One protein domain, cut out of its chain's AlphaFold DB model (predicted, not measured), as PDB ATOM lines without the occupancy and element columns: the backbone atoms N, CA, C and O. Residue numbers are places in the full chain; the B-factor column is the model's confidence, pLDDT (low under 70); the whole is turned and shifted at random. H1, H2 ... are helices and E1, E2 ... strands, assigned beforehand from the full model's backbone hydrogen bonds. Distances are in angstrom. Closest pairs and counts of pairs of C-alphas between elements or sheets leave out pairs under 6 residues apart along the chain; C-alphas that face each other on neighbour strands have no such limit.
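AT A GLANCE: This is residues 85 to 119 and 180 to 266 of the 490 residues of an uncharacterized protein of Bradyrhizobium yuanmingense (UniProt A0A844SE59). Two three-stranded sheets, E5 E4 E8 and E1 E3 E6, stand face to face as a sandwich with their strands crossed, and the small sheet E2 E9 E7 continues the body toward one end. H2 packs beside E5 toward that end, while H1 lies at the opposite end. The printed part has 122 residues, with named elements in the order H1 E1 E2 E3 E4 E5 E6 H2 E7 E8 E9; its class is mixed, helices and strands. The orders E5 E4 E8 and E1 E3 E6 are antiparallel, and E2 E9 E7 is mixed. The whole is compact, with a radius of gyration of the C-alphas of 14.6 A, yet elongated, spanning 43 by 26 by 21 A.

IN THESE COORDINATES: Find C-alpha 180 at (27.359, -63.921, 55.395); from there E4 runs 22.7 A to residue 187. E5, residues 190 to 199, is 23.8 A long and bends by 76 degrees at residue 193; E8 is residues 242 to 245. In the other large sheet look for E1 at residues 95 to 100, E3 at 109 to 115, 19.4 A long, and E6 at 205 to 210, 16.5 A long. The small sheet has E2 at residues 103 to 105, E7 at 237 to 240 and E9 at 260 to 263, ending at C-alpha 263 at (37.321, -33.748, 49.108). H1 is residues 85 to 90, beginning at (19.576, -56.267, 35.534), and H2 is residues 220 to 229, 14.2 A long.

HOW THE PARTS SIT: Start at E4 and E5, a hairpin, where N 183 and O 196 are 2.8 A apart; across E4 and E8, N 186 and O 243 are 2.8 A apart. The facing parts of this sheet and of E1 E3 E6 are 9.9 A centre to centre, with strands at 55 degrees. There N 97 of E1 and O 113 of E3 are within hydrogen-bond range at 2.8 A, and N 112 of E3 and O 207 of E6 are within hydrogen-bond range at 2.8 A. The closest C-alphas of E1 and E8, Val 96 and Val 244, are 7.6 A apart; those of E5 and E6, Met 194 and Phe 209, are 7.3 A apart. E1 runs on into E2 at 72 degrees, and E7 into E8 at 36 degrees. E2 and E9 are parallel, with N 104 and O 261 at 2.9 A; E9 and E7 are antiparallel, with N 238 and O 262 at 2.8 A. H2 is over E5 at a height over the sheet of 10.0 A, its closest C-alphas being Pro 193 and Asp 221, 7.1 A. H1 only grazes the sheet E1 E3 E6. In H1 and H2 every O i to N i+4 pair is within hydrogen-bond range.

THE WHOLE: The C-alphas farthest apart, Ala 87 and Ala 218, are 45.8 A apart. Residues 120 to 179 are cut out, with 13.5 A between C-alphas 119 and 180. The link E8 to E9 is long. Mean pLDDT of the printed part is 85.1; look for values under 70 at residues 85 to 86 and 212.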
ATOM      1  N   SER A  85      18.720 -56.263  34.346       66.94
ATOM      2  CA  SER A  85      19.576 -56.267  35.534       66.94
ATOM      3  C   SER A  85      19.025 -57.164  36.647       66.94
ATOM      4  O   SER A  85      19.811 -57.839  37.294       66.94
ATOM      5  N   ALA A  86      17.701 -57.265  36.808       66.75
ATOM      6  CA  ALA A  86      17.071 -58.156  37.785       66.75
ATOM      7  C   ALA A  86      17.307 -59.648  37.477       66.75
ATOM      8  O   ALA A  86      17.499 -60.445  38.392       66.75
ATOM      9  N   ALA A  87      17.339 -60.031  36.195       70.50
ATOM     10  CA  ALA A  87      17.688 -61.396  35.793       70.50
ATOM     11  C   ALA A  87      19.170 -61.718  36.067       70.50
ATOM     12  O   ALA A  87      19.494 -62.807  36.538       70.50
ATOM     13  N   ASP A  88      20.067 -60.762  35.816       77.88
ATOM     14  CA  ASP A  88      21.490 -60.870  36.158       77.88
ATOM     15  C   ASP A  88      21.700 -60.981  37.686       77.88
ATOM     16  O   ASP A  88      22.494 -61.809  38.140       77.88
ATOM     17  N   ASP A  89      20.947 -60.210  38.477       78.44
ATOM     18  CA  ASP A  89      20.978 -60.245  39.946       78.44
ATOM     19  C   ASP A  89      20.501 -61.598  40.486       78.44
ATOM     20  O   ASP A  89      21.156 -62.195  41.342       78.44
ATOM     21  N   ALA A  90      19.410 -62.135  39.928       76.19
ATOM     22  CA  ALA A  90      18.898 -63.462  40.268       76.19
ATOM     23  C   ALA A  90      19.906 -64.581  39.947       76.19
ATOM     24  O   ALA A  90      19.976 -65.583  40.662       76.19
ATOM     25  N   ASN A  91      20.741 -64.393  38.920       81.25
ATOM     26  CA  ASN A  91      21.829 -65.310  38.571       81.25
ATOM     27  C   ASN A  91      23.079 -65.144  39.460       81.25
ATOM     28  O   ASN A  91      24.051 -65.877  39.282       81.25
ATOM     29  N   GLY A  92      23.077 -64.216  40.425       81.25
ATOM     30  CA  GLY A  92      24.201 -63.983  41.338       81.25
ATOM     31  C   GLY A  92      25.378 -63.240  40.701       81.25
ATOM     32  O   GLY A  92      26.520 -63.366  41.164       81.25
ATOM     33  N   LYS A  93      25.123 -62.485  39.625       86.62
ATOM     34  CA  LYS A  93      26.128 -61.634  38.986       86.62
ATOM     35  C   LYS A  93      26.329 -60.377  39.824       86.62
ATOM     36  O   LYS A  93      25.529 -59.446  39.776       86.62
ATOM     37  N   PHE A  94      27.420 -60.356  40.577       88.56
ATOM     38  CA  PHE A  94      27.719 -59.260  41.484       88.56
ATOM     39  C   PHE A  94      27.985 -57.963  40.719       88.56
ATOM     40  O   PHE A  94      28.810 -57.923  39.803       88.56
ATOM     41  N   ARG A  95      27.268 -56.894  41.077       86.81
ATOM     42  CA  ARG A  95      27.408 -55.581  40.436       86.81
ATOM     43  C   ARG A  95      27.175 -54.432  41.408       86.81
ATOM     44  O   ARG A  95      26.416 -54.553  42.370       86.81
ATOM     45  N   VAL A  96      27.772 -53.283  41.094       86.69
ATOM     46  CA  VAL A  96      27.470 -52.007  41.752       86.69
ATOM     47  C   VAL A  96      26.333 -51.323  40.999       86.69
ATOM     48  O   VAL A  96      26.423 -51.114  39.788       86.69
ATOM     49  N   VAL A  97      25.260 -50.996  41.711       81.94
ATOM     50  CA  VAL A  97      24.073 -50.337  41.157       81.94
ATOM     51  C   VAL A  97      24.257 -48.825  41.155       81.94
ATOM     52  O   VAL A  97      24.161 -48.202  40.101       81.94
ATOM     53  N   ASP A  98      24.565 -48.250  42.318       80.88
ATOM     54  CA  ASP A  98      24.829 -46.821  42.470       80.88
ATOM     55  C   ASP A  98      25.738 -46.547  43.676       80.88
ATOM     56  O   ASP A  98      25.933 -47.400  44.547       80.88
ATOM     57  N   VAL A  99      26.310 -45.345  43.704       83.12
ATOM     58  CA  VAL A  99      27.202 -44.874  44.762       83.12
ATOM     59  C   VAL A  99      26.802 -43.462  45.174       83.12
ATOM     60  O   VAL A  99      26.768 -42.550  44.345       83.12
ATOM     61  N   LEU A 100      26.555 -43.276  46.471       79.44
ATOM     62  CA  LEU A 100      26.175 -41.996  47.062       79.44
ATOM     63  C   LEU A 100      26.994 -41.707  48.330       79.44
ATOM     64  O   LEU A 100      27.322 -42.636  49.068       79.44
ATOM     65  N   PRO A 101      27.281 -40.432  48.641       80.31
ATOM     66  CA  PRO A 101      27.075 -39.237  47.815       80.31
ATOM     67  C   PRO A 101      28.112 -39.108  46.676       80.31
ATOM     68  O   PRO A 101      29.152 -39.762  46.684       80.31
ATOM     69  N   ARG A 102      27.856 -38.223  45.696       80.38
ATOM     70  CA  ARG A 102      28.797 -37.932  44.587       80.38
ATOM     71  C   ARG A 102      30.081 -37.244  45.052       80.38
ATOM     72  O   ARG A 102      31.112 -37.394  44.405       80.38
ATOM     73  N   THR A 103      30.015 -36.523  46.168       80.38
ATOM     74  CA  THR A 103      31.167 -35.893  46.816       80.38
ATOM     75  C   THR A 103      31.221 -36.347  48.266       80.38
ATOM     76  O   THR A 103      30.253 -36.166  49.003       80.38
ATOM     77  N   ILE A 104      32.347 -36.919  48.678       82.25
ATOM     78  CA  ILE A 104      32.578 -37.430  50.033       82.25
ATOM     79  C   ILE A 104      33.793 -36.740  50.657       82.25
ATOM     80  O   ILE A 104      34.662 -36.243  49.945       82.25
ATOM     81  N   ARG A 105      33.857 -36.685  51.989       81.56
ATOM     82  CA  ARG A 105      35.010 -36.168  52.739       81.56
ATOM     83  C   ARG A 105      35.680 -37.277  53.534       81.56
ATOM     84  O   ARG A 105      35.063 -38.303  53.813       81.56
ATOM     85  N   LEU A 106      36.919 -37.033  53.949       78.75
ATOM     86  CA  LEU A 106      37.520 -37.804  55.036       78.75
ATOM     87  C   LEU A 106      36.701 -37.579  56.319       78.75
ATOM     88  O   LEU A 106      36.280 -36.462  56.603       78.75
ATOM     89  N   GLY A 107      36.424 -38.650  57.050       76.06
ATOM     90  CA  GLY A 107      35.438 -38.728  58.132       76.06
ATOM     91  C   GLY A 107      33.996 -39.004  57.672       76.06
ATOM     92  O   GLY A 107      33.130 -39.245  58.508       76.06
ATOM     93  N   GLY A 108      33.715 -38.965  56.363       78.38
ATOM     94  CA  GLY A 108      32.376 -39.169  55.806       78.38
ATOM     95  C   GLY A 108      31.975 -40.640  55.667       78.38
ATOM     96  O   GLY A 108      32.779 -41.551  55.848       78.38
ATOM     97  N   ARG A 109      30.716 -40.887  55.291       81.00
ATOM     98  CA  ARG A 109      30.198 -42.236  55.007       81.00
ATOM     99  C   ARG A 109      29.878 -42.385  53.523       81.00
ATOM    100  O   ARG A 109      29.273 -41.493  52.931       81.00
ATOM    101  N   LEU A 110      30.286 -43.507  52.939       85.56
ATOM    102  CA  LEU A 110      30.016 -43.898  51.563       85.56
ATOM    103  C   LEU A 110      28.960 -44.999  51.539       85.56
ATOM    104  O   LEU A 110      29.148 -46.051  52.145       85.56
ATOM    105  N   CYS A 111      27.895 -44.783  50.779       85.31
ATOM    106  CA  CYS A 111      26.880 -45.782  50.504       85.31
ATOM    107  C   CYS A 111      27.094 -46.371  49.113       85.31
ATOM    108  O   CYS A 111      27.056 -45.663  48.105       85.31
ATOM    109  N   VAL A 112      27.309 -47.681  49.062       86.56
ATOM    110  CA  VAL A 112      27.449 -48.449  47.826       86.56
ATOM    111  C   VAL A 112      26.261 -49.394  47.735       86.56
ATOM    112  O   VAL A 112      26.123 -50.301  48.553       86.56
ATOM    113  N   VAL A 113      25.391 -49.179  46.753       85.56
ATOM    114  CA  VAL A 113      24.265 -50.079  46.491       85.56
ATOM    115  C   VAL A 113      24.774 -51.210  45.609       85.56
ATOM    116  O   VAL A 113      25.252 -50.972  44.500       85.56
ATOM    117  N   VAL A 114      24.691 -52.442  46.103       86.62
ATOM    118  CA  VAL A 114      25.153 -53.650  45.408       86.62
ATOM    119  C   VAL A 114      23.996 -54.614  45.190       86.62
ATOM    120  O   VAL A 114      23.051 -54.633  45.975       86.62
ATOM    121  N   ALA A 115      24.075 -55.425  44.140       85.69
ATOM    122  CA  ALA A 115      23.096 -56.468  43.839       85.69
ATOM    123  C   ALA A 115      23.792 -57.761  43.383       85.69
ATOM    124  O   ALA A 115      24.972 -57.733  43.016       85.69
ATOM    125  N   GLY A 116      23.075 -58.889  43.448       83.88
ATOM    126  CA  GLY A 116      23.597 -60.192  43.025       83.88
ATOM    127  C   GLY A 116      24.686 -60.754  43.945       83.88
ATOM    128  O   GLY A 116      25.629 -61.385  43.469       83.88
ATOM    129  N   VAL A 117      24.598 -60.514  45.263       83.44
ATOM    130  CA  VAL A 117      25.588 -61.037  46.230       83.44
ATOM    131  C   VAL A 117      25.525 -62.562  46.323       83.44
ATOM    132  O   VAL A 117      26.563 -63.202  46.484       83.44
ATOM    133  N   ALA A 118      24.341 -63.144  46.132       83.38
ATOM    134  CA  ALA A 118      24.132 -64.571  45.904       83.38
ATOM    135  C   ALA A 118      23.154 -64.795  44.749       83.38
ATOM    136  O   ALA A 118      22.395 -63.899  44.388       83.38
ATOM    137  N   SER A 119      23.153 -66.003  44.186       80.12
ATOM    138  CA  SER A 119      22.132 -66.416  43.223       80.12
ATOM    139  C   SER A 119      20.833 -66.797  43.933       80.12
ATOM    140  O   SER A 119      20.861 -67.523  44.929       80.12
ATOM    141  N   VAL A 180      26.689 -65.224  55.411       86.81
ATOM    142  CA  VAL A 180      27.359 -63.921  55.395       86.81
ATOM    143  C   VAL A 180      28.622 -64.012  54.544       86.81
ATOM    144  O   VAL A 180      29.402 -64.951  54.694       86.81
ATOM    145  N   VAL A 181      28.825 -63.039  53.658       88.31
ATOM    146  CA  VAL A 181      29.985 -62.928  52.765       88.31
ATOM    147  C   VAL A 181      30.745 -61.647  53.089       88.31
ATOM    148  O   VAL A 181      30.142 -60.593  53.298       88.31
ATOM    149  N   ASP A 182      32.073 -61.736  53.121       90.25
ATOM    150  CA  ASP A 182      32.939 -60.569  53.262       90.25
ATOM    151  C   ASP A 182      33.042 -59.832  51.919       90.25
ATOM    152  O   ASP A 182      33.477 -60.392  50.913       90.25
ATOM    153  N   VAL A 183      32.651 -58.559  51.901       91.38
ATOM    154  CA  VAL A 183      32.774 -57.673  50.740       91.38
ATOM    155  C   VAL A 183      33.827 -56.616  51.039       91.38
ATOM    156  O   VAL A 183      33.653 -55.787  51.934       91.38
ATOM    157  N   THR A 184      34.918 -56.621  50.274       92.56
ATOM    158  CA  THR A 184      35.992 -55.628  50.385       92.56
ATOM    159  C   THR A 184      35.783 -54.481  49.398       92.56
ATOM    160  O   THR A 184      35.475 -54.704  48.223       92.56
ATOM    161  N   LEU A 185      36.005 -53.247  49.860       92.62
ATOM    162  CA  LEU A 185      35.977 -52.040  49.034       92.62
ATOM    163  C   LEU A 185      37.309 -51.838  48.294       92.62
ATOM    164  O   LEU A 185      38.392 -52.040  48.851       92.62
ATOM    165  N   PHE A 186      37.226 -51.375  47.052       92.94
ATOM    166  CA  PHE A 186      38.352 -50.964  46.219       92.94
ATOM    167  C   PHE A 186      38.210 -49.491  45.842       92.94
ATOM    168  O   PHE A 186      37.135 -49.045  45.445       92.94
ATOM    169  N   LEU A 187      39.315 -48.751  45.917       92.12
ATOM    170  CA  LEU A 187      39.395 -47.345  45.523       92.12
ATOM    171  C   LEU A 187      40.453 -47.186  44.433       92.12
ATOM    172  O   LEU A 187      41.626 -47.489  44.653       92.12
ATOM    173  N   ASN A 188      40.049 -46.718  43.250       91.00
ATOM    174  CA  ASN A 188      40.923 -46.586  42.077       91.00
ATOM    175  C   ASN A 188      41.702 -47.878  41.762       91.00
ATOM    176  O   ASN A 188      42.900 -47.843  41.485       91.00
ATOM    177  N   GLY A 189      41.024 -49.026  41.864       87.81
ATOM    178  CA  GLY A 189      41.608 -50.349  41.632       87.81
ATOM    179  C   GLY A 189      42.525 -50.861  42.750       87.81
ATOM    180  O   GLY A 189      43.036 -51.970  42.644       87.81
ATOM    181  N   ARG A 190      42.735 -50.103  43.838       89.00
ATOM    182  CA  ARG A 190      43.475 -50.573  45.018       89.00
ATOM    183  C   ARG A 190      42.529 -51.160  46.052       89.00
ATOM    184  O   ARG A 190      41.550 -50.515  46.424       89.00
ATOM    185  N   ARG A 191      42.866 -52.346  46.554       89.12
ATOM    186  CA  ARG A 191      42.172 -52.969  47.684       89.12
ATOM    187  C   ARG A 191      42.337 -52.104  48.930       89.12
ATOM    188  O   ARG A 191      43.446 -51.661  49.229       89.12
ATOM    189  N   THR A 192      41.242 -51.861  49.637       89.12
ATOM    190  CA  THR A 192      41.262 -51.137  50.913       89.12
ATOM    191  C   THR A 192      41.229 -52.115  52.090       89.12
ATOM    192  O   THR A 192      40.769 -53.248  51.920       89.12
ATOM    193  N   PRO A 193      41.675 -51.703  53.290       84.00
ATOM    194  CA  PRO A 193      41.480 -52.493  54.510       84.00
ATOM    195  C   PRO A 193      39.999 -52.587  54.930       84.00
ATOM    196  O   PRO A 193      39.647 -53.388  55.792       84.00
ATOM    197  N   MET A 194      39.108 -51.812  54.304       84.75
ATOM    198  CA  MET A 194      37.687 -51.769  54.631       84.75
ATOM    199  C   MET A 194      36.947 -52.963  54.010       84.75
ATOM    200  O   MET A 194      36.727 -53.019  52.796       84.75
ATOM    201  N   SER A 195      36.539 -53.911  54.856       86.38
ATOM    202  CA  SER A 195      35.692 -55.050  54.482       86.38
ATOM    203  C   SER A 195      34.458 -55.117  55.376       86.38
ATOM    204  O   SER A 195      34.549 -54.887  56.580       86.38
ATOM    205  N   LEU A 196      33.305 -55.424  54.784       88.94
ATOM    206  CA  LEU A 196      32.026 -55.543  55.480       88.94
ATOM    207  C   LEU A 196      31.485 -56.961  55.362       88.94
ATOM    208  O   LEU A 196      31.557 -57.574  54.301       88.94
ATOM    209  N   LYS A 197      30.884 -57.440  56.447       89.44
ATOM    210  CA  LYS A 197      30.139 -58.696  56.498       89.44
ATOM    211  C   LYS A 197      28.709 -58.452  56.047       89.44
ATOM    212  O   LYS A 197      27.981 -57.714  56.707       89.44
ATOM    213  N   VAL A 198      28.319 -59.052  54.928       88.75
ATOM    214  CA  VAL A 198      27.050 -58.761  54.251       88.75
ATOM    215  C   VAL A 198      26.246 -60.048  54.054       88.75
ATOM    216  O   VAL A 198      26.831 -61.055  53.652       88.75
ATOM    217  N   PRO A 199      24.922 -60.062  54.295       85.50
ATOM    218  CA  PRO A 199      24.096 -61.215  53.961       85.50
ATOM    219  C   PRO A 199      24.107 -61.479  52.449       85.50
ATOM    220  O   PRO A 199      23.998 -60.568  51.623       85.50
ATOM    221  N   ALA A 200      24.243 -62.748  52.081       85.38
ATOM    222  CA  ALA A 200      24.315 -63.199  50.703       85.38
ATOM    223  C   ALA A 200      22.904 -63.347  50.120       85.38
ATOM    224  O   ALA A 200      22.377 -64.450  49.988       85.38
ATOM    225  N   ILE A 201      22.289 -62.210  49.801       82.50
ATOM    226  CA  ILE A 201      20.969 -62.128  49.169       82.50
ATOM    227  C   ILE A 201      21.090 -61.682  47.701       82.50
ATOM    228  O   ILE A 201      22.017 -60.942  47.352       82.50
ATOM    229  N   PRO A 202      20.178 -62.123  46.816       78.81
ATOM    230  CA  PRO A 202      20.163 -61.690  45.416       78.81
ATOM    231  C   PRO A 202      19.680 -60.241  45.260       78.81
ATOM    232  O   PRO A 202      20.133 -59.526  44.364       78.81
ATOM    233  N   ALA A 203      18.784 -59.798  46.148       78.62
ATOM    234  CA  ALA A 203      18.169 -58.479  46.090       78.62
ATOM    235  C   ALA A 203      19.186 -57.337  46.301       78.62
ATOM    236  O   ALA A 203      20.175 -57.511  47.023       78.62
ATOM    237  N   PRO A 204      18.938 -56.148  45.717       80.75
ATOM    238  CA  PRO A 204      19.757 -54.971  45.969       80.75
ATOM    239  C   PRO A 204      19.800 -54.607  47.455       80.75
ATOM    240  O   PRO A 204      18.770 -54.541  48.126       80.75
ATOM    241  N   GLN A 205      20.996 -54.316  47.956       81.75
ATOM    242  CA  GLN A 205      21.234 -53.905  49.335       81.75
ATOM    243  C   GLN A 205      22.288 -52.804  49.414       81.75
ATOM    244  O   GLN A 205      23.108 -52.630  48.513       81.75
ATOM    245  N   THR A 206      22.259 -52.041  50.504       84.12
ATOM    246  CA  THR A 206      23.159 -50.900  50.702       84.12
ATOM    247  C   THR A 206      24.290 -51.269  51.649       84.12
ATOM    248  O   THR A 206      24.044 -51.690  52.777       84.12
ATOM    249  N   LEU A 207      25.527 -51.064  51.204       86.69
ATOM    250  CA  LEU A 207      26.732 -51.190  52.016       86.69
ATOM    251  C   LEU A 207      27.188 -49.806  52.458       86.69
ATOM    252  O   LEU A 207      27.339 -48.916  51.620       86.69
ATOM    253  N   VAL A 208      27.425 -49.627  53.755       86.50
ATOM    254  CA  VAL A 208      27.864 -48.347  54.322       86.50
ATOM    255  C   VAL A 208      29.306 -48.479  54.790       86.50
ATOM    256  O   VAL A 208      29.583 -49.153  55.777       86.50
ATOM    257  N   PHE A 209      30.219 -47.824  54.079       86.56
ATOM    258  CA  PHE A 209      31.631 -47.745  54.436       86.56
ATOM    259  C   PHE A 209      31.920 -46.401  55.100       86.56
ATOM    260  O   PHE A 209      31.572 -45.351  54.565       86.56
ATOM    261  N   GLU A 210      32.584 -46.412  56.250       81.00
ATOM    262  CA  GLU A 210      33.029 -45.184  56.908       81.00
ATOM    263  C   GLU A 210      34.447 -44.840  56.452       81.00
ATOM    264  O   GLU A 210      35.392 -45.599  56.663       81.00
ATOM    265  N   PHE A 211      34.608 -43.686  55.811       79.25
ATOM    266  CA  PHE A 211      35.905 -43.181  55.379       79.25
ATOM    267  C   PHE A 211      36.536 -42.492  56.583       79.25
ATOM    268  O   PHE A 211      36.450 -41.281  56.716       79.25
ATOM    269  N   GLY A 212      37.102 -43.252  57.515       63.91
ATOM    270  CA  GLY A 212      37.612 -42.701  58.769       63.91
ATOM    271  C   GLY A 212      38.888 -41.869  58.604       63.91
ATOM    272  O   GLY A 212      39.802 -42.246  57.871       63.91
ATOM    273  N   GLN A 213      38.969 -40.767  59.352       71.00
ATOM    274  CA  GLN A 213      40.247 -40.191  59.764       71.00
ATOM    275  C   GLN A 213      40.706 -40.950  61.005       71.00
ATOM    276  O   GLN A 213      39.977 -41.011  61.997       71.00
ATOM    277  N   THR A 214      41.897 -41.542  60.965       81.81
ATOM    278  CA  THR A 214      42.487 -42.093  62.186       81.81
ATOM    279  C   THR A 214      43.292 -40.983  62.857       81.81
ATOM    280  O   THR A 214      43.940 -40.192  62.173       81.81
ATOM    281  N   PRO A 215      43.281 -40.896  64.193       86.50
ATOM    282  CA  PRO A 215      44.129 -39.941  64.885       86.50
ATOM    283  C   PRO A 215      45.609 -40.342  64.835       86.50
ATOM    284  O   PRO A 215      46.457 -39.512  65.149       86.50
ATOM    285  N   ASP A 216      45.925 -41.592  64.480       89.19
ATOM    286  CA  ASP A 216      47.260 -42.185  64.542       89.19
ATOM    287  C   ASP A 216      47.897 -42.299  63.154       89.19
ATOM    288  O   ASP A 216      47.513 -43.135  62.339       89.19
ATOM    289  N   ALA A 217      48.930 -41.494  62.907       86.88
ATOM    290  CA  ALA A 217      49.649 -41.492  61.638       86.88
ATOM    291  C   ALA A 217      50.347 -42.829  61.319       86.88
ATOM    292  O   ALA A 217      50.613 -43.108  60.143       86.88
ATOM    293  N   ALA A 218      50.637 -43.654  62.332       87.19
ATOM    294  CA  ALA A 218      51.300 -44.944  62.170       87.19
ATOM    295  C   ALA A 218      50.342 -46.076  61.759       87.19
ATOM    296  O   ALA A 218      50.817 -47.137  61.339       87.19
ATOM    297  N   SER A 219      49.021 -45.858  61.839       88.50
ATOM    298  CA  SER A 219      48.034 -46.882  61.495       88.50
ATOM    299  C   SER A 219      48.061 -47.232  60.003       88.50
ATOM    300  O   SER A 219      48.385 -46.399  59.148       88.50
ATOM    301  N   ASP A 220      47.696 -48.471  59.672       87.75
ATOM    302  CA  ASP A 220      47.669 -48.938  58.280       87.75
ATOM    303  C   ASP A 220      46.661 -48.155  57.431       87.75
ATOM    304  O   ASP A 220      46.947 -47.823  56.281       87.75
ATOM    305  N   ASP A 221      45.541 -47.743  58.026       85.25
ATOM    306  CA  ASP A 221      44.569 -46.845  57.400       85.25
ATOM    307  C   ASP A 221      45.185 -45.478  57.065       85.25
ATOM    308  O   ASP A 221      45.028 -44.980  55.949       85.25
ATOM    309  N   ALA A 222      45.933 -44.867  57.993       87.12
ATOM    310  CA  ALA A 222      46.587 -43.581  57.753       87.12
ATOM    311  C   ALA A 222      47.666 -43.691  56.664       87.12
ATOM    312  O   ALA A 222      47.809 -42.791  55.833       87.12
ATOM    313  N   LYS A 223      48.417 -44.799  56.626       89.25
ATOM    314  CA  LYS A 223      49.375 -45.093  55.544       89.25
ATOM    315  C   LYS A 223      48.666 -45.283  54.204       89.25
ATOM    316  O   LYS A 223      49.107 -44.722  53.199       89.25
ATOM    317  N   PHE A 224      47.557 -46.023  54.190       89.56
ATOM    318  CA  PHE A 224      46.732 -46.230  53.003       89.56
ATOM    319  C   PHE A 224      46.232 -44.896  52.437       89.56
ATOM    320  O   PHE A 224      46.456 -44.619  51.258       89.56
ATOM    321  N   TRP A 225      45.622 -44.042  53.268       88.56
ATOM    322  CA  TRP A 225      45.091 -42.747  52.834       88.56
ATOM    323  C   TRP A 225      46.182 -41.816  52.310       88.56
ATOM    324  O   TRP A 225      46.026 -41.253  51.228       88.56
ATOM    325  N   ARG A 226      47.321 -41.707  53.006       88.94
ATOM    326  CA  ARG A 226      48.467 -40.922  52.518       88.94
ATOM    327  C   ARG A 226      48.952 -41.430  51.161       88.94
ATOM    328  O   ARG A 226      49.084 -40.644  50.231       88.94
ATOM    329  N   GLY A 227      49.125 -42.743  51.002       89.38
ATOM    330  CA  GLY A 227      49.544 -43.341  49.731       89.38
ATOM    331  C   GLY A 227      48.511 -43.215  48.602       89.38
ATOM    332  O   GLY A 227      48.878 -43.167  47.424       89.38
ATOM    333  N   LEU A 228      47.218 -43.161  48.934       89.88
ATOM    334  CA  LEU A 228      46.151 -42.927  47.964       89.88
ATOM    335  C   LEU A 228      46.146 -41.472  47.479       89.88
ATOM    336  O   LEU A 228      45.972 -41.253  46.282       89.88
ATOM    337  N   LEU A 229      46.357 -40.515  48.387       90.38
ATOM    338  CA  LEU A 229      46.250 -39.075  48.135       90.38
ATOM    339  C   LEU A 229      47.548 -38.428  47.628       90.38
ATOM    340  O   LEU A 229      47.488 -37.388  46.966       90.38
ATOM    341  N   ALA A 230      48.705 -39.023  47.927       90.44
ATOM    342  CA  ALA A 230      50.015 -38.464  47.614       90.44
ATOM    343  C   ALA A 230      50.149 -38.105  46.129       90.44
ATOM    344  O   ALA A 230      49.986 -38.957  45.249       90.44
ATOM    345  N   ASN A 231      50.445 -36.829  45.871       86.88
ATOM    346  CA  ASN A 231      50.623 -36.232  44.547       86.88
ATOM    347  C   ASN A 231      49.435 -36.425  43.578       86.88
ATOM    348  O   ASN A 231      49.609 -36.414  42.361       86.88
ATOM    349  N   LYS A 232      48.223 -36.648  44.104       85.94
ATOM    350  CA  LYS A 232      47.014 -36.928  43.304       85.94
ATOM    351  C   LYS A 232      45.834 -36.012  43.611       85.94
ATOM    352  O   LYS A 232      44.772 -36.176  43.013       85.94
ATOM    353  N   THR A 233      45.999 -35.060  44.529       85.31
ATOM    354  CA  THR A 233      44.955 -34.076  44.835       85.31
ATOM    355  C   THR A 233      45.051 -32.885  43.881       85.31
ATOM    356  O   THR A 233      46.120 -32.311  43.695       85.31
ATOM    357  N   ASN A 234      43.927 -32.506  43.275       85.31
ATOM    358  CA  ASN A 234      43.796 -31.295  42.472       85.31
ATOM    359  C   ASN A 234      42.938 -30.298  43.255       85.31
ATOM    360  O   ASN A 234      41.757 -30.543  43.484       85.31
ATOM    361  N   SER A 235      43.534 -29.202  43.732       82.69
ATOM    362  CA  SER A 235      42.844 -28.203  44.565       82.69
ATOM    363  C   SER A 235      42.115 -28.795  45.795       82.69
ATOM    364  O   SER A 235      41.071 -28.293  46.217       82.69
ATOM    365  N   GLY A 236      42.668 -29.862  46.380       83.31
ATOM    366  CA  GLY A 236      42.115 -30.521  47.565       83.31
ATOM    367  C   GLY A 236      41.041 -31.574  47.294       83.31
ATOM    368  O   GLY A 236      40.497 -32.120  48.257       83.31
ATOM    369  N   SER A 237      40.756 -31.910  46.031       88.56
ATOM    370  CA  SER A 237      39.885 -33.033  45.675       88.56
ATOM    371  C   SER A 237      40.580 -34.100  44.827       88.56
ATOM    372  O   SER A 237      41.608 -33.859  44.193       88.56
ATOM    373  N   MET A 238      40.048 -35.321  44.866       89.62
ATOM    374  CA  MET A 238      40.558 -36.474  44.130       89.62
ATOM    375  C   MET A 238      39.394 -37.335  43.617       89.62
ATOM    376  O   MET A 238      38.558 -37.757  44.419       89.62
ATOM    377  N   PRO A 239      39.328 -37.659  42.313       91.00
ATOM    378  CA  PRO A 239      38.334 -38.594  41.806       91.00
ATOM    379  C   PRO A 239      38.643 -40.029  42.265       91.00
ATOM    380  O   PRO A 239      39.778 -40.511  42.171       91.00
ATOM    381  N   LEU A 240      37.614 -40.729  42.737       90.81
ATOM    382  CA  LEU A 240      37.658 -42.121  43.163       90.81
ATOM    383  C   LEU A 240      36.714 -42.970  42.310       90.81
ATOM    384  O   LEU A 240      35.505 -42.740  42.255       90.81
ATOM    385  N   LYS A 241      37.263 -44.001  41.676       92.25
ATOM    386  CA  LYS A 241      36.512 -45.134  41.139       92.25
ATOM    387  C   LYS A 241      36.276 -46.137  42.256       92.25
ATOM    388  O   LYS A 241      37.226 -46.546  42.923       92.25
ATOM    389  N   ILE A 242      35.016 -46.508  42.443       92.12
ATOM    390  CA  ILE A 242      34.595 -47.439  43.484       92.12
ATOM    391  C   ILE A 242      34.460 -48.827  42.880       92.12
ATOM    392  O   ILE A 242      33.757 -49.002  41.888       92.12
ATOM    393  N   GLY A 243      35.122 -49.801  43.494       92.19
ATOM    394  CA  GLY A 243      34.959 -51.210  43.179       92.19
ATOM    395  C   GLY A 243      34.656 -52.024  44.429       92.19
ATOM    396  O   GLY A 243      34.919 -51.590  45.547       92.19
ATOM    397  N   VAL A 244      34.102 -53.210  44.236       92.25
ATOM    398  CA  VAL A 244      33.802 -54.167  45.303       92.25
ATOM    399  C   VAL A 244      34.211 -55.565  44.855       92.25
ATOM    400  O   VAL A 244      34.150 -55.891  43.668       92.25
ATOM    401  N   SER A 245      34.649 -56.393  45.797       92.56
ATOM    402  CA  SER A 245      34.940 -57.809  45.554       92.56
ATOM    403  C   SER A 245      34.468 -58.647  46.730       92.56
ATOM    404  O   SER A 245      34.631 -58.236  47.881       92.56
ATOM    405  N   ARG A 246      33.908 -59.821  46.430       89.56
ATOM    406  CA  ARG A 246      33.588 -60.858  47.425       89.56
ATOM    407  C   ARG A 246      34.774 -61.784  47.701       89.56
ATOM    408  O   ARG A 246      34.733 -62.610  48.605       89.56
ATOM    409  N   SER A 247      35.817 -61.698  46.877       82.06
ATOM    410  CA  SER A 247      36.987 -62.568  46.943       82.06
ATOM    411  C   SER A 247      38.214 -61.806  47.436       82.06
ATOM    412  O   SER A 247      38.270 -60.577  47.415       82.06
ATOM    413  N   GLN A 248      39.251 -62.541  47.834       80.31
ATOM    414  CA  GLN A 248      40.536 -61.947  48.208       80.31
ATOM    415  C   GLN A 248      41.383 -61.503  46.996       80.31
ATOM    416  O   GLN A 248      42.600 -61.359  47.120       80.31
ATOM    417  N   SER A 249      40.760 -61.292  45.832       81.25
ATOM    418  CA  SER A 249      41.422 -60.854  44.603       81.25
ATOM    419  C   SER A 249      42.153 -59.517  44.773       81.25
ATOM    420  O   SER A 249      41.827 -58.690  45.626       81.25
ATOM    421  N   SER A 250      43.158 -59.290  43.925       83.69
ATOM    422  CA  SER A 250      43.860 -58.004  43.816       83.69
ATOM    423  C   SER A 250      43.125 -56.993  42.931       83.69
ATOM    424  O   SER A 250      43.471 -55.814  42.940       83.69
ATOM    425  N   THR A 251      42.108 -57.437  42.193       87.62
ATOM    426  CA  THR A 251      41.266 -56.622  41.313       87.62
ATOM    427  C   THR A 251      39.813 -56.620  41.793       87.62
ATOM    428  O   THR A 251      39.364 -57.614  42.375       87.62
ATOM    429  N   PRO A 252      39.060 -55.531  41.562       90.56
ATOM    430  CA  PRO A 252      37.639 -55.495  41.883       90.56
ATOM    431  C   PRO A 252      36.858 -56.463  40.988       90.56
ATOM    432  O   PRO A 252      37.155 -56.617  39.805       90.56
ATOM    433  N   GLU A 253      35.849 -57.107  41.566       89.12
ATOM    434  CA  GLU A 253      34.930 -58.000  40.853       89.12
ATOM    435  C   GLU A 253      33.862 -57.192  40.105       89.12
ATOM    436  O   GLU A 253      33.495 -57.515  38.977       89.12
ATOM    437  N   ALA A 254      33.406 -56.100  40.723       89.12
ATOM    438  CA  ALA A 254      32.490 -55.143  40.128       89.12
ATOM    439  C   ALA A 254      32.947 -53.708  40.390       89.12
ATOM    440  O   ALA A 254      33.419 -53.384  41.480       89.12
ATOM    441  N   GLU A 255      32.746 -52.831  39.408       89.50
ATOM    442  CA  GLU A 255      33.063 -51.407  39.501       89.50
ATOM    443  C   GLU A 255      31.828 -50.540  39.240       89.50
ATOM    444  O   GLU A 255      30.966 -50.860  38.417       89.50
ATOM    445  N   ALA A 256      31.755 -49.411  39.942       86.31
ATOM    446  CA  ALA A 256      30.767 -48.377  39.693       86.31
ATOM    447  C   ALA A 256      31.044 -47.687  38.350       86.31
ATOM    448  O   ALA A 256      32.184 -47.365  38.017       86.31
ATOM    449  N   ARG A 257      29.981 -47.379  37.598       79.06
ATOM    450  CA  ARG A 257      30.092 -46.701  36.291       79.06
ATOM    451  C   ARG A 257      30.620 -45.270  36.398       79.06
ATOM    452  O   ARG A 257      31.251 -44.765  35.478       79.06
ATOM    453  N   SER A 258      30.320 -44.613  37.509       80.31
ATOM    454  CA  SER A 258      30.638 -43.213  37.775       80.31
ATOM    455  C   SER A 258      31.666 -43.101  38.890       80.31
ATOM    456  O   SER A 258      31.517 -43.744  39.931       80.31
ATOM    457  N   SER A 259      32.653 -42.230  38.711       87.75
ATOM    458  CA  SER A 259      33.551 -41.833  39.793       87.75
ATOM    459  C   SER A 259      32.851 -40.886  40.768       87.75
ATOM    460  O   SER A 259      31.987 -40.103  40.374       87.75
ATOM    461  N   ILE A 260      33.249 -40.954  42.034       86.50
ATOM    462  CA  ILE A 260      32.900 -39.966  43.059       86.50
ATOM    463  C   ILE A 260      34.086 -39.035  43.296       86.50
ATOM    464  O   ILE A 260      35.220 -39.364  42.955       86.50
ATOM    465  N   GLU A 261      33.845 -37.886  43.907       88.25
ATOM    466  CA  GLU A 261      34.886 -36.925  44.247       88.25
ATOM    467  C   GLU A 261      35.168 -36.958  45.757       88.25
ATOM    468  O   GLU A 261      34.297 -36.656  46.572       88.25
ATOM    469  N   LEU A 262      36.386 -37.325  46.154       88.44
ATOM    470  CA  LEU A 262      36.841 -37.216  47.539       88.44
ATOM    471  C   LEU A 262      37.424 -35.823  47.767       88.44
ATOM    472  O   LEU A 262      38.444 -35.475  47.180       88.44
ATOM    473  N   ARG A 263      36.809 -35.039  48.649       86.25
ATOM    474  CA  ARG A 263      37.321 -33.748  49.108       86.25
ATOM    475  C   ARG A 263      38.127 -33.939  50.389       86.25
ATOM    476  O   ARG A 263      37.573 -34.257  51.437       86.25
ATOM    477  N   VAL A 264      39.437 -33.741  50.282       87.06
ATOM    478  CA  VAL A 264      40.406 -33.854  51.381       87.06
ATOM    479  C   VAL A 264      40.449 -32.558  52.178       87.06
ATOM    480  O   VAL A 264      40.334 -32.570  53.396       87.06
ATOM    481  N   TYR A 265      40.587 -31.428  51.488       85.62
ATOM    482  CA  TYR A 265      40.639 -30.114  52.113       85.62
ATOM    483  C   TYR A 265      40.009 -29.056  51.218       85.62
ATOM    484  O   TYR A 265      39.828 -29.241  50.015       85.62
ATOM    485  N   TRP A 266      39.695 -27.916  51.820       84.69
ATOM    486  CA  TRP A 266      39.195 -26.755  51.104       84.69
ATOM    487  C   TRP A 266      40.340 -25.782  50.814       84.69
ATOM    488  O   TRP A 266      41.039 -25.382  51.750       84.69
TER     489      TRP A 266